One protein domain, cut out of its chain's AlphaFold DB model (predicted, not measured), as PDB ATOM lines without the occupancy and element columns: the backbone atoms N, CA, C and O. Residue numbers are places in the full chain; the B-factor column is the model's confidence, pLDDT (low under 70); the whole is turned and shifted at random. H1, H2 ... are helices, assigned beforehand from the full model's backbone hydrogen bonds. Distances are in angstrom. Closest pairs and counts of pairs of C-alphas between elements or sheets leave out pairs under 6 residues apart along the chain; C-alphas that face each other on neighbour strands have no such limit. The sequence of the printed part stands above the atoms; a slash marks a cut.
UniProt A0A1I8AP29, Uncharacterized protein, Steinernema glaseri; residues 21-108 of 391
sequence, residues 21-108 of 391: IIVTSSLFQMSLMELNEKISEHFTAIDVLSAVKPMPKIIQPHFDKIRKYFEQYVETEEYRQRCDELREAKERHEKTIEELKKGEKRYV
ATOM      1  N   ILE A  21     148.399 128.685 262.711       54.25
ATOM      2  CA  ILE A  21     148.609 129.672 261.639       54.25
ATOM      3  C   ILE A  21     150.102 129.879 261.366       54.25
ATOM      4  O   ILE A  21     150.474 130.027 260.211       54.25
ATOM      5  N   ILE A  22     150.981 129.840 262.372       53.91
ATOM      6  CA  ILE A  22     152.430 130.008 262.163       53.91
ATOM      7  C   ILE A  22     153.030 128.790 261.447       53.91
ATOM      8  O   ILE A  22     153.812 128.968 260.516       53.91
ATOM      9  N   VAL A  23     152.621 127.563 261.792       52.75
ATOM     10  CA  VAL A  23     153.109 126.361 261.088       52.75
ATOM     11  C   VAL A  23     152.626 126.342 259.631       52.75
ATOM     12  O   VAL A  23     153.423 126.081 258.732       52.75
ATOM     13  N   THR A  24     151.370 126.719 259.370       48.00
ATOM     14  CA  THR A  24     150.843 126.816 257.994       48.00
ATOM     15  C   THR A  24     151.379 128.029 257.222       48.00
ATOM     16  O   THR A  24     151.636 127.908 256.031       48.00
ATOM     17  N   SER A  25     151.662 129.161 257.875       50.81
ATOM     18  CA  SER A  25     152.256 130.350 257.231       50.81
ATOM     19  C   SER A  25     153.746 130.171 256.923       50.81
ATOM     20  O   SER A  25     154.219 130.693 255.918       50.81
ATOM     21  N   SER A  26     154.480 129.394 257.731       53.72
ATOM     22  CA  SER A  26     155.891 129.076 257.455       53.72
ATOM     23  C   SER A  26     156.068 128.155 256.238       53.72
ATOM     24  O   SER A  26     157.051 128.284 255.515       53.72
ATOM     25  N   LEU A  27     155.084 127.292 255.951       50.16
ATOM     26  CA  LEU A  27     155.047 126.470 254.735       50.16
ATOM     27  C   LEU A  27     154.645 127.273 253.481       50.16
ATOM     28  O   LEU A  27     154.944 126.839 252.374       50.16
ATOM     29  N   PHE A  28     154.027 128.451 253.643       52.62
ATOM     30  CA  PHE A  28     153.602 129.332 252.543       52.62
ATOM     31  C   PHE A  28     154.592 130.461 252.204       52.62
ATOM     32  O   PHE A  28     154.374 131.177 251.230       52.62
ATOM     33  N   GLN A  29     155.672 130.633 252.976       57.22
ATOM     34  CA  GLN A  29     156.735 131.604 252.666       57.22
ATOM     35  C   GLN A  29     157.914 131.020 251.888       57.22
ATOM     36  O   GLN A  29     158.789 131.775 251.474       57.22
ATOM     37  N   MET A  30     157.941 129.707 251.667       57.56
ATOM     38  CA  MET A  30     158.949 129.115 250.800       57.56
ATOM     39  C   MET A  30     158.580 129.407 249.354       57.56
ATOM     40  O   MET A  30     157.431 129.212 248.943       57.56
ATOM     41  N   SER A  31     159.550 129.873 248.577       71.81
ATOM     42  CA  SER A  31     159.366 129.946 247.136       71.81
ATOM     43  C   SER A  31     159.040 128.549 246.605       71.81
ATOM     44  O   SER A  31     159.460 127.529 247.156       71.81
ATOM     45  N   LEU A  32     158.278 128.487 245.519       66.00
ATOM     46  CA  LEU A  32     157.907 127.214 244.908       66.00
ATOM     47  C   LEU A  32     159.152 126.374 244.535       66.00
ATOM     48  O   LEU A  32     159.105 125.148 244.572       66.00
ATOM     49  N   MET A  33     160.277 127.051 244.271       67.50
ATOM     50  CA  MET A  33     161.599 126.465 244.044       67.50
ATOM     51  C   MET A  33     162.184 125.824 245.316       67.50
ATOM     52  O   MET A  33     162.566 124.660 245.276       67.50
ATOM     53  N   GLU A  34     162.169 126.528 246.452       73.19
ATOM     54  CA  GLU A  34     162.609 125.992 247.756       73.19
ATOM     55  C   GLU A  34     161.721 124.834 248.244       73.19
ATOM     56  O   GLU A  34     162.201 123.891 248.871       73.19
ATOM     57  N   LEU A  35     160.411 124.882 247.964       77.88
ATOM     58  CA  LEU A  35     159.498 123.777 248.268       77.88
ATOM     59  C   LEU A  35     159.840 122.534 247.438       77.88
ATOM     60  O   LEU A  35     159.836 121.428 247.973       77.88
ATOM     61  N   ASN A  36     160.148 122.719 246.154       72.88
ATOM     62  CA  ASN A  36     160.545 121.630 245.269       72.88
ATOM     63  C   ASN A  36     161.871 120.992 245.714       72.88
ATOM     64  O   ASN A  36     161.957 119.773 245.823       72.88
ATOM     65  N   GLU A  37     162.865 121.813 246.067       78.44
ATOM     66  CA  GLU A  37     164.161 121.356 246.586       78.44
ATOM     67  C   GLU A  37     163.990 120.512 247.858       78.44
ATOM     68  O   GLU A  37     164.485 119.387 247.930       78.44
ATOM     69  N   LYS A  38     163.164 120.969 248.810       81.00
ATOM     70  CA  LYS A  38     162.851 120.202 250.027       81.00
ATOM     71  C   LYS A  38     162.109 118.897 249.753       81.00
ATOM     72  O   LYS A  38     162.364 117.894 250.416       81.00
ATOM     73  N   ILE A  39     161.173 118.881 248.803       78.88
ATOM     74  CA  ILE A  39     160.460 117.654 248.420       78.88
ATOM     75  C   ILE A  39     161.443 116.638 247.806       78.88
ATOM     76  O   ILE A  39     161.400 115.460 248.168       78.88
ATOM     77  N   SER A  40     162.375 117.084 246.960       79.81
ATOM     78  CA  SER A  40     163.450 116.250 246.402       79.81
ATOM     79  C   SER A  40     164.424 115.730 247.467       79.81
ATOM     80  O   SER A  40     164.783 114.547 247.452       79.81
ATOM     81  N   GLU A  41     164.814 116.562 248.436       83.12
ATOM     82  CA  GLU A  41     165.614 116.132 249.593       83.12
ATOM     83  C   GLU A  41     164.891 115.048 250.402       83.12
ATOM     84  O   GLU A  41     165.485 114.025 250.753       83.12
ATOM     85  N   HIS A  42     163.590 115.221 250.653       81.00
ATOM     86  CA  HIS A  42     162.783 114.230 251.362       81.00
ATOM     87  C   HIS A  42     162.665 112.907 250.598       81.00
ATOM     88  O   HIS A  42     162.765 111.850 251.222       81.00
ATOM     89  N   PHE A  43     162.508 112.928 249.270       80.62
ATOM     90  CA  PHE A  43     162.518 111.700 248.469       80.62
ATOM     91  C   PHE A  43     163.862 110.966 248.558       80.62
ATOM     92  O   PHE A  43     163.879 109.750 248.746       80.62
ATOM     93  N   THR A  44     164.971 111.709 248.538       81.75
ATOM     94  CA  THR A  44     166.326 111.154 248.674       81.75
ATOM     95  C   THR A  44     166.548 110.552 250.067       81.75
ATOM     96  O   THR A  44     167.086 109.454 250.206       81.75
ATOM     97  N   ALA A  45     166.077 111.223 251.122       81.19
ATOM     98  CA  ALA A  45     166.125 110.700 252.487       81.19
ATOM     99  C   ALA A  45     165.303 109.407 252.640       81.19
ATOM    100  O   ALA A  45     165.714 108.484 253.348       81.19
ATOM    101  N   ILE A  46     164.158 109.315 251.960       79.25
ATOM    102  CA  ILE A  46     163.314 108.117 251.976       79.25
ATOM    103  C   ILE A  46     163.991 106.951 251.245       79.25
ATOM    104  O   ILE A  46     163.916 105.823 251.736       79.25
ATOM    105  N   ASP A  47     164.726 107.205 250.160       78.62
ATOM    106  CA  ASP A  47     165.537 106.178 249.491       78.62
ATOM    107  C   ASP A  47     166.603 105.596 250.419       78.62
ATOM    108  O   ASP A  47     166.691 104.374 250.573       78.62
ATOM    109  N   VAL A  48     167.342 106.457 251.124       83.00
ATOM    110  CA  VAL A  48     168.351 106.037 252.110       83.00
ATOM    111  C   VAL A  48     167.721 105.208 253.234       83.00
ATOM    112  O   VAL A  48     168.255 104.166 253.618       83.00
ATOM    113  N   LEU A  49     166.558 105.621 253.745       78.12
ATOM    114  CA  LEU A  49     165.851 104.886 254.799       78.12
ATOM    115  C   LEU A  49     165.324 103.529 254.317       78.12
ATOM    116  O   LEU A  49     165.389 102.549 255.065       78.12
ATOM    117  N   SER A  50     164.848 103.450 253.073       78.62
ATOM    118  CA  SER A  50     164.344 102.207 252.481       78.62
ATOM    119  C   SER A  50     165.434 101.141 252.308       78.62
ATOM    120  O   SER A  50     165.140  99.948 252.395       78.62
ATOM    121  N   ALA A  51     166.696 101.556 252.147       77.38
ATOM    122  CA  ALA A  51     167.848 100.657 252.073       77.38
ATOM    123  C   ALA A  51     168.200 100.026 253.432       77.38
ATOM    124  O   ALA A  51     168.625  98.874 253.491       77.38
ATOM    125  N   VAL A  52     168.001 100.761 254.534       80.12
ATOM    126  CA  VAL A  52     168.277 100.275 255.899       80.12
ATOM    127  C   VAL A  52     167.122  99.430 256.436       80.12
ATOM    128  O   VAL A  52     167.337  98.465 257.171       80.12
ATOM    129  N   LYS A  53     165.882  99.771 256.071       79.75
ATOM    130  CA  LYS A  53     164.682  99.043 256.479       79.75
ATOM    131  C   LYS A  53     163.755  98.896 255.269       79.75
ATOM    132  O   LYS A  53     163.105  99.878 254.905       79.75
ATOM    133  N   PRO A  54     163.675  97.698 254.654       75.88
ATOM    134  CA  PRO A  54     162.952  97.526 253.404       75.88
ATOM    135  C   PRO A  54     161.496  97.937 253.588       75.88
ATOM    136  O   PRO A  54     160.815  97.496 254.521       75.88
ATOM    137  N   MET A  55     161.041  98.826 252.707       78.31
ATOM    138  CA  MET A  55     159.701  99.380 252.786       78.31
ATOM    139  C   MET A  55     158.670  98.253 252.605       78.31
ATOM    140  O   MET A  55     158.896  97.334 251.809       78.31
ATOM    141  N   PRO A  56     157.541  98.259 253.338       76.75
ATOM    142  CA  PRO A  56     156.527  97.228 253.176       76.75
ATOM    143  C   PRO A  56     156.089  97.136 251.712       76.75
ATOM    144  O   PRO A  56     155.743  98.149 251.104       76.75
ATOM    145  N   LYS A  57     156.055  95.917 251.160       76.50
ATOM    146  CA  LYS A  57     155.764  95.655 249.734       76.50
ATOM    147  C   LYS A  57     154.442  96.257 249.238       76.50
ATOM    148  O   LYS A  57     154.272  96.457 248.044       76.50
ATOM    149  N   ILE A  58     153.518  96.551 250.151       77.31
ATOM    150  CA  ILE A  58     152.226  97.186 249.863       77.31
ATOM    151  C   ILE A  58     152.385  98.691 249.562       77.31
ATOM    152  O   ILE A  58     151.621  99.236 248.777       77.31
ATOM    153  N   ILE A  59     153.374  99.370 250.154       77.06
ATOM    154  CA  ILE A  59     153.533 100.837 250.088       77.06
ATOM    155  C   ILE A  59     154.457 101.256 248.937       77.06
ATOM    156  O   ILE A  59     154.257 102.308 248.331       77.06
ATOM    157  N   GLN A  60     155.442 100.425 248.598       79.19
ATOM    158  CA  GLN A  60     156.448 100.736 247.581       79.19
ATOM    159  C   GLN A  60     155.869 101.138 246.203       79.19
ATOM    160  O   GLN A  60     156.265 102.188 245.701       79.19
ATOM    161  N   PRO A  61     154.842 100.455 245.650       78.81
ATOM    162  CA  PRO A  61     154.252 100.844 244.365       78.81
ATOM    163  C   PRO A  61     153.586 102.227 244.388       78.81
ATOM    164  O   PRO A  61     153.554 102.932 243.380       78.81
ATOM    165  N   HIS A  62     153.029 102.629 245.537       80.06
ATOM    166  CA  HIS A  62     152.422 103.950 245.693       80.06
ATOM    167  C   HIS A  62     153.482 105.044 245.741       80.06
ATOM    168  O   HIS A  62     153.284 106.113 245.170       80.06
ATOM    169  N   PHE A  63     154.611 104.761 246.383       80.69
ATOM    170  CA  PHE A  63     155.711 105.703 246.490       80.69
ATOM    171  C   PHE A  63     156.391 105.940 245.136       80.69
ATOM    172  O   PHE A  63     156.615 107.089 244.760       80.69
ATOM    173  N   ASP A  64     156.587 104.878 244.349       81.31
ATOM    174  CA  ASP A  64     157.087 104.976 242.973       81.31
ATOM    175  C   ASP A  64     156.128 105.778 242.082       81.31
ATOM    176  O   ASP A  64     156.553 106.610 241.278       81.31
ATOM    177  N   LYS A  65     154.812 105.593 242.254       82.88
ATOM    178  CA  LYS A  65     153.794 106.354 241.515       82.88
ATOM    179  C   LYS A  65     153.793 107.841 241.881       82.88
ATOM    180  O   LYS A  65     153.627 108.673 240.994       82.88
ATOM    181  N   ILE A  66     153.980 108.174 243.161       82.56
ATOM    182  CA  ILE A  66     154.084 109.561 243.638       82.56
ATOM    183  C   ILE A  66     155.357 110.209 243.091       82.56
ATOM    184  O   ILE A  66     155.279 111.290 242.515       82.56
ATOM    185  N   ARG A  67     156.507 109.536 243.194       80.00
ATOM    186  CA  ARG A  67     157.784 110.040 242.668       80.00
ATOM    187  C   ARG A  67     157.704 110.325 241.174       80.00
ATOM    188  O   ARG A  67     158.014 111.431 240.749       80.00
ATOM    189  N   LYS A  68     157.182 109.368 240.405       79.56
ATOM    190  CA  LYS A  68     157.020 109.512 238.957       79.56
ATOM    191  C   LYS A  68     156.097 110.679 238.589       79.56
ATOM    192  O   LYS A  68     156.336 111.344 237.592       79.56
ATOM    193  N   TYR A  69     155.069 110.951 239.397       78.75
ATOM    194  CA  TYR A  69     154.205 112.118 239.212       78.75
ATOM    195  C   TYR A  69     154.950 113.433 239.478       78.75
ATOM    196  O   TYR A  69     154.805 114.374 238.705       78.75
ATOM    197  N   PHE A  70     155.775 113.498 240.528       75.38
ATOM    198  CA  PHE A  70     156.575 114.689 240.840       75.38
ATOM    199  C   PHE A  70     157.680 114.944 239.810       75.38
ATOM    200  O   PHE A  70     157.799 116.069 239.339       75.38
ATOM    201  N   GLU A  71     158.424 113.920 239.392       73.25
ATOM    202  CA  GLU A  71     159.437 114.042 238.331       73.25
ATOM    203  C   GLU A  71     158.805 114.507 237.013       73.25
ATOM    204  O   GLU A  71     159.292 115.445 236.384       73.25
ATOM    205  N   GLN A  72     157.650 113.942 236.644       72.75
ATOM    206  CA  GLN A  72     156.928 114.354 235.442       72.75
ATOM    207  C   GLN A  72     156.387 115.789 235.536       72.75
ATOM    208  O   GLN A  72     156.278 116.457 234.516       72.75
ATOM    209  N   TYR A  73     156.048 116.279 236.730       66.75
ATOM    210  CA  TYR A  73     155.530 117.636 236.914       66.75
ATOM    211  C   TYR A  73     156.652 118.687 236.925       66.75
ATOM    212  O   TYR A  73     156.492 119.764 236.356       66.75
ATOM    213  N   VAL A  74     157.805 118.360 237.512       62.94
ATOM    214  CA  VAL A  74     158.965 119.261 237.647       62.94
ATOM    215  C   VAL A  74     159.744 119.414 236.335       62.94
ATOM    216  O   VAL A  74     160.320 120.473 236.093       62.94
ATOM    217  N   GLU A  75     159.725 118.408 235.457       59.75
ATOM    218  CA  GLU A  75     160.414 118.462 234.157       59.75
ATOM    219  C   GLU A  75     159.545 118.956 232.988       59.75
ATOM    220  O   GLU A  75     160.011 118.980 231.848       59.75
ATOM    221  N   THR A  76     158.306 119.397 233.230       63.31
ATOM    222  CA  THR A  76     157.497 119.991 232.153       63.31
ATOM    223  C   THR A  76     158.029 121.369 231.766       63.31
ATOM    224  O   THR A  76     158.120 122.281 232.586       63.31
ATOM    225  N   GLU A  77     158.362 121.536 230.486       69.38
ATOM    226  CA  GLU A  77     158.906 122.783 229.932       69.38
ATOM    227  C   GLU A  77     157.980 123.991 230.178       69.38
ATOM    228  O   GLU A  77     158.440 125.100 230.451       69.38
ATOM    229  N   GLU A  78     156.664 123.752 230.223       73.06
ATOM    230  CA  GLU A  78     155.644 124.754 230.563       73.06
ATOM    231  C   GLU A  78     155.827 125.356 231.968       73.06
ATOM    232  O   GLU A  78     155.509 126.525 232.202       73.06
ATOM    233  N   TYR A  79     156.347 124.579 232.919       71.62
ATOM    234  CA  TYR A  79     156.545 125.030 234.291       71.62
ATOM    235  C   TYR A  79     157.777 125.933 234.431       71.62
ATOM    236  O   TYR A  79     157.710 126.964 235.109       71.62
ATOM    237  N   ARG A  80     158.883 125.597 233.747       71.75
ATOM    238  CA  ARG A  80     160.066 126.476 233.677       71.75
ATOM    239  C   ARG A  80     159.709 127.811 233.036       71.75
ATOM    240  O   ARG A  80     159.993 128.856 233.620       71.75
ATOM    241  N   GLN A  81     158.991 127.770 231.914       78.12
ATOM    242  CA  GLN A  81     158.572 128.968 231.192       78.12
ATOM    243  C   GLN A  81     157.712 129.901 232.064       78.12
ATOM    244  O   GLN A  81     157.962 131.104 232.123       78.12
ATOM    245  N   ARG A  82     156.761 129.354 232.835       77.25
ATOM    246  CA  ARG A  82     155.964 130.147 233.790       77.25
ATOM    247  C   ARG A  82     156.795 130.805 234.890       77.25
ATOM    248  O   ARG A  82     156.465 131.909 235.324       77.25
ATOM    249  N   CYS A  83     157.837 130.135 235.377       75.06
ATOM    250  CA  CYS A  83     158.708 130.699 236.406       75.06
ATOM    251  C   CYS A  83     159.530 131.877 235.864       75.06
ATOM    252  O   CYS A  83     159.714 132.870 236.572       75.06
ATOM    253  N   ASP A  84     159.967 131.801 234.608       81.38
ATOM    254  CA  ASP A  84     160.690 132.882 233.936       81.38
ATOM    255  C   ASP A  84     159.784 134.093 233.677       81.38
ATOM    256  O   ASP A  84     160.138 135.214 234.045       81.38
ATOM    257  N   GLU A  85     158.562 133.868 233.187       84.38
ATOM    258  CA  GLU A  85     157.561 134.927 232.986       84.38
ATOM    259  C   GLU A  85     157.216 135.665 234.292       84.38
ATOM    260  O   GLU A  85     157.106 136.896 234.319       84.38
ATOM    261  N   LEU A  86     157.075 134.927 235.399       81.44
ATOM    262  CA  LEU A  86     156.807 135.507 236.718       81.44
ATOM    263  C   LEU A  86     157.987 136.336 237.237       81.44
ATOM    264  O   LEU A  86     157.778 137.393 237.843       81.44
ATOM    265  N   ARG A  87     159.219 135.888 236.982       81.25
ATOM    266  CA  ARG A  87     160.440 136.618 237.345       81.25
ATOM    267  C   ARG A  87     160.513 137.957 236.612       81.25
ATOM    268  O   ARG A  87     160.678 138.994 237.252       81.25
ATOM    269  N   GLU A  88     160.289 137.951 235.300       85.88
ATOM    270  CA  GLU A  88     160.288 139.167 234.479       85.88
ATOM    271  C   GLU A  88     159.143 140.126 234.837       85.88
ATOM    272  O   GLU A  88     159.299 141.351 234.811       85.88
ATOM    273  N   ALA A  89     157.958 139.603 235.167       84.06
ATOM    274  CA  ALA A  89     156.833 140.426 235.613       84.06
ATOM    275  C   ALA A  89     157.144 141.151 236.933       84.06
ATOM    276  O   ALA A  89     156.831 142.339 237.075       84.06
ATOM    277  N   LYS A  90     157.808 140.462 237.871       83.88
ATOM    278  CA  LYS A  90     158.234 141.039 239.150       83.88
ATOM    279  C   LYS A  90     159.231 142.185 238.951       83.88
ATOM    280  O   LYS A  90     159.018 143.266 239.499       83.88
ATOM    281  N   GLU A  91     160.256 141.990 238.123       87.38
ATOM    282  CA  GLU A  91     161.253 143.034 237.838       87.38
ATOM    283  C   GLU A  91     160.623 144.275 237.183       87.38
ATOM    284  O   GLU A  91     160.937 145.414 237.548       87.38
ATOM    285  N   ARG A  92     159.664 144.086 236.263       88.56
ATOM    286  CA  ARG A  92     158.915 145.199 235.648       88.56
ATOM    287  C   ARG A  92     158.121 146.012 236.672       88.56
ATOM    288  O   ARG A  92     158.073 147.243 236.583       88.56
ATOM    289  N   HIS A  93     157.500 145.352 237.646       84.88
ATOM    290  CA  HIS A  93     156.764 146.030 238.715       84.88
ATOM    291  C   HIS A  93     157.681 146.804 239.665       84.88
ATOM    292  O   HIS A  93     157.398 147.969 239.956       84.88
ATOM    293  N   GLU A  94     158.797 146.215 240.096       87.44
ATOM    294  CA  GLU A  94     159.769 146.909 240.953       87.44
ATOM    295  C   GLU A  94     160.311 148.174 240.276       87.44
ATOM    296  O   GLU A  94     160.352 149.240 240.895       87.44
ATOM    297  N   LYS A  95     160.610 148.107 238.974       89.19
ATOM    298  CA  LYS A  95     161.038 149.278 238.197       89.19
ATOM    299  C   LYS A  95     159.980 150.391 238.166       89.19
ATOM    300  O   LYS A  95     160.322 151.564 238.317       89.19
ATOM    301  N   THR A  96     158.704 150.031 238.024       86.06
ATOM    302  CA  THR A  96     157.584 150.989 237.963       86.06
ATOM    303  C   THR A  96     157.387 151.714 239.298       86.06
ATOM    304  O   THR A  96     157.196 152.929 239.337       86.06
ATOM    305  N   ILE A  97     157.492 150.987 240.415       81.25
ATOM    306  CA  ILE A  97     157.410 151.561 241.766       81.25
ATOM    307  C   ILE A  97     158.539 152.573 241.995       81.25
ATOM    308  O   ILE A  97     158.321 153.643 242.570       81.25
ATOM    309  N   GLU A  98     159.742 152.265 241.516       84.88
ATOM    310  CA  GLU A  98     160.902 153.133 241.698       84.88
ATOM    311  C   GLU A  98     160.821 154.418 240.849       84.88
ATOM    312  O   GLU A  98     161.262 155.486 241.287       84.88
ATOM    313  N   GLU A  99     160.205 154.361 239.664       81.19
ATOM    314  CA  GLU A  99     159.903 155.544 238.845       81.19
ATOM    315  C   GLU A  99     158.837 156.445 239.487       81.19
ATOM    316  O   GLU A  99     159.022 157.665 239.537       81.19
ATOM    317  N   LEU A 100     157.777 155.869 240.072       77.00
ATOM    318  CA  LEU A 100     156.747 156.631 240.791       77.00
ATOM    319  C   LEU A 100     157.321 157.374 242.006       77.00
ATOM    320  O   LEU A 100     157.062 158.568 242.176       77.00
ATOM    321  N   LYS A 101     158.196 156.730 242.790       75.31
ATOM    322  CA  LYS A 101     158.903 157.386 243.909       75.31
ATOM    323  C   LYS A 101     159.802 158.535 243.451       75.31
ATOM    324  O   LYS A 101     159.977 159.522 244.169       75.31
ATOM    325  N   LYS A 102     160.415 158.424 242.266       75.25
ATOM    326  CA  LYS A 102     161.224 159.509 241.685       75.25
ATOM    327  C   LYS A 102     160.348 160.664 241.191       75.25
ATOM    328  O   LYS A 102     160.753 161.817 241.349       75.25
ATOM    329  N   GLY A 103     159.166 160.375 240.644       61.41
ATOM    330  CA  GLY A 103     158.167 161.376 240.252       61.41
ATOM    331  C   GLY A 103     157.608 162.162 241.443       61.41
ATOM    332  O   GLY A 103     157.543 163.390 241.393       61.41
ATOM    333  N   GLU A 104     157.315 161.481 242.552       57.69
ATOM    334  CA  GLU A 104     156.798 162.087 243.788       57.69
ATOM    335  C   GLU A 104     157.766 163.116 244.397       57.69
ATOM    336  O   GLU A 104     157.349 164.176 244.858       57.69
ATOM    337  N   LYS A 105     159.083 162.883 244.305       57.94
ATOM    338  CA  LYS A 105     160.100 163.842 244.778       57.94
ATOM    339  C   LYS A 105     160.214 165.109 243.924       57.94
ATOM    340  O   LYS A 105     160.746 166.107 244.405       57.94
ATOM    341  N   ARG A 106     159.756 165.087 242.664       52.62
ATOM    342  CA  ARG A 106     159.770 166.261 241.768       52.62
ATOM    343  C   ARG A 106     158.459 167.042 241.784       52.62
ATOM    344  O   ARG A 106     158.450 168.201 241.378       52.62
ATOM    345  N   TYR A 107     157.376 166.449 242.278       47.53
ATOM    346  CA  TYR A 107     156.116 167.152 242.459       47.53
ATOM    347  C   TYR A 107     156.140 167.906 243.794       47.53
ATOM    348  O   TYR A 107     155.752 167.382 244.833       47.53
ATOM    349  N   VAL A 108     156.619 169.153 243.778       47.88
ATOM    350  CA  VAL A 108     156.309 170.108 244.850       47.88
ATOM    351  C   VAL A 108     154.893 170.609 244.566       47.88
ATOM    352  O   VAL A 108     154.712 171.334 243.585       47.88
TER     353      VAL A 108
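AT A GLANCE: This is residues 21 to 108 of the 391 residues of an uncharacterized protein of Steinernema glaseri (UniProt A0A1I8AP29). Going along from residue 21, short H1 leads into a loose pair of helices, H2 and H3, which lie side by side and run opposite ways; from the end of H3 the chain turns a corner into H4, a long arm that makes much of the length. Residues 21 to 26 of H1 stick out, as do residues 75 to 82 and 84 to 108, mostly H4. The printed part has 88 residues with four named helices, in the order H1, H2, H3, H4, and no named strand; its class is all helix. It is extended, with a radius of gyration of the C-alphas of 21.3 A and spans of 74 by 33 by 19 A.

HOW THE PARTS SIT: Start at H1, residues 21 to 28, and pass to H2, residues 32 to 52: the two are apart, but only just, at 8.3 A. H3, residues 60 to 74, is close to H2 but not clearly touching; look at the closest C-alphas, those of Phe 43 and Arg 67, 7.7 A apart. Their lines stand at a shallow tilt of 27 degrees, opposite ways. H4, residues 77 to 106, is close to H3 but not clearly touching, with the closest C-alphas, Tyr 73 and Tyr 79, 7.9 A apart. These two run the same way at a steep tilt of 47 degrees. H2 and H4 are apart. Every O i to N i+4 pair is within hydrogen-bond range in H1 and H3; in H2 it is 16 of 17, in H4 25 of 26.

IN THESE COORDINATES: Find C-alpha 21 at (148.609, 129.672, 261.639), where H1 begins. H2 runs 30.9 A from C-alpha 32 to C-alpha 52 at (168.277, 100.275, 255.899), and H3 covers 21.2 A. H4 runs 45.1 A to C-alpha 106 at (159.770, 166.261, 241.768).

THE WHOLE: The C-alphas farthest apart, Lys 57 and Val 108, are 74.6 A apart. The printed part has no cut; the H2 to H3 link is short, the other two tight. Mean pLDDT of the printed part is 73.7, with residues 21 to 30, 32 to 33, 73 to 77 and 103 to 108 under 70.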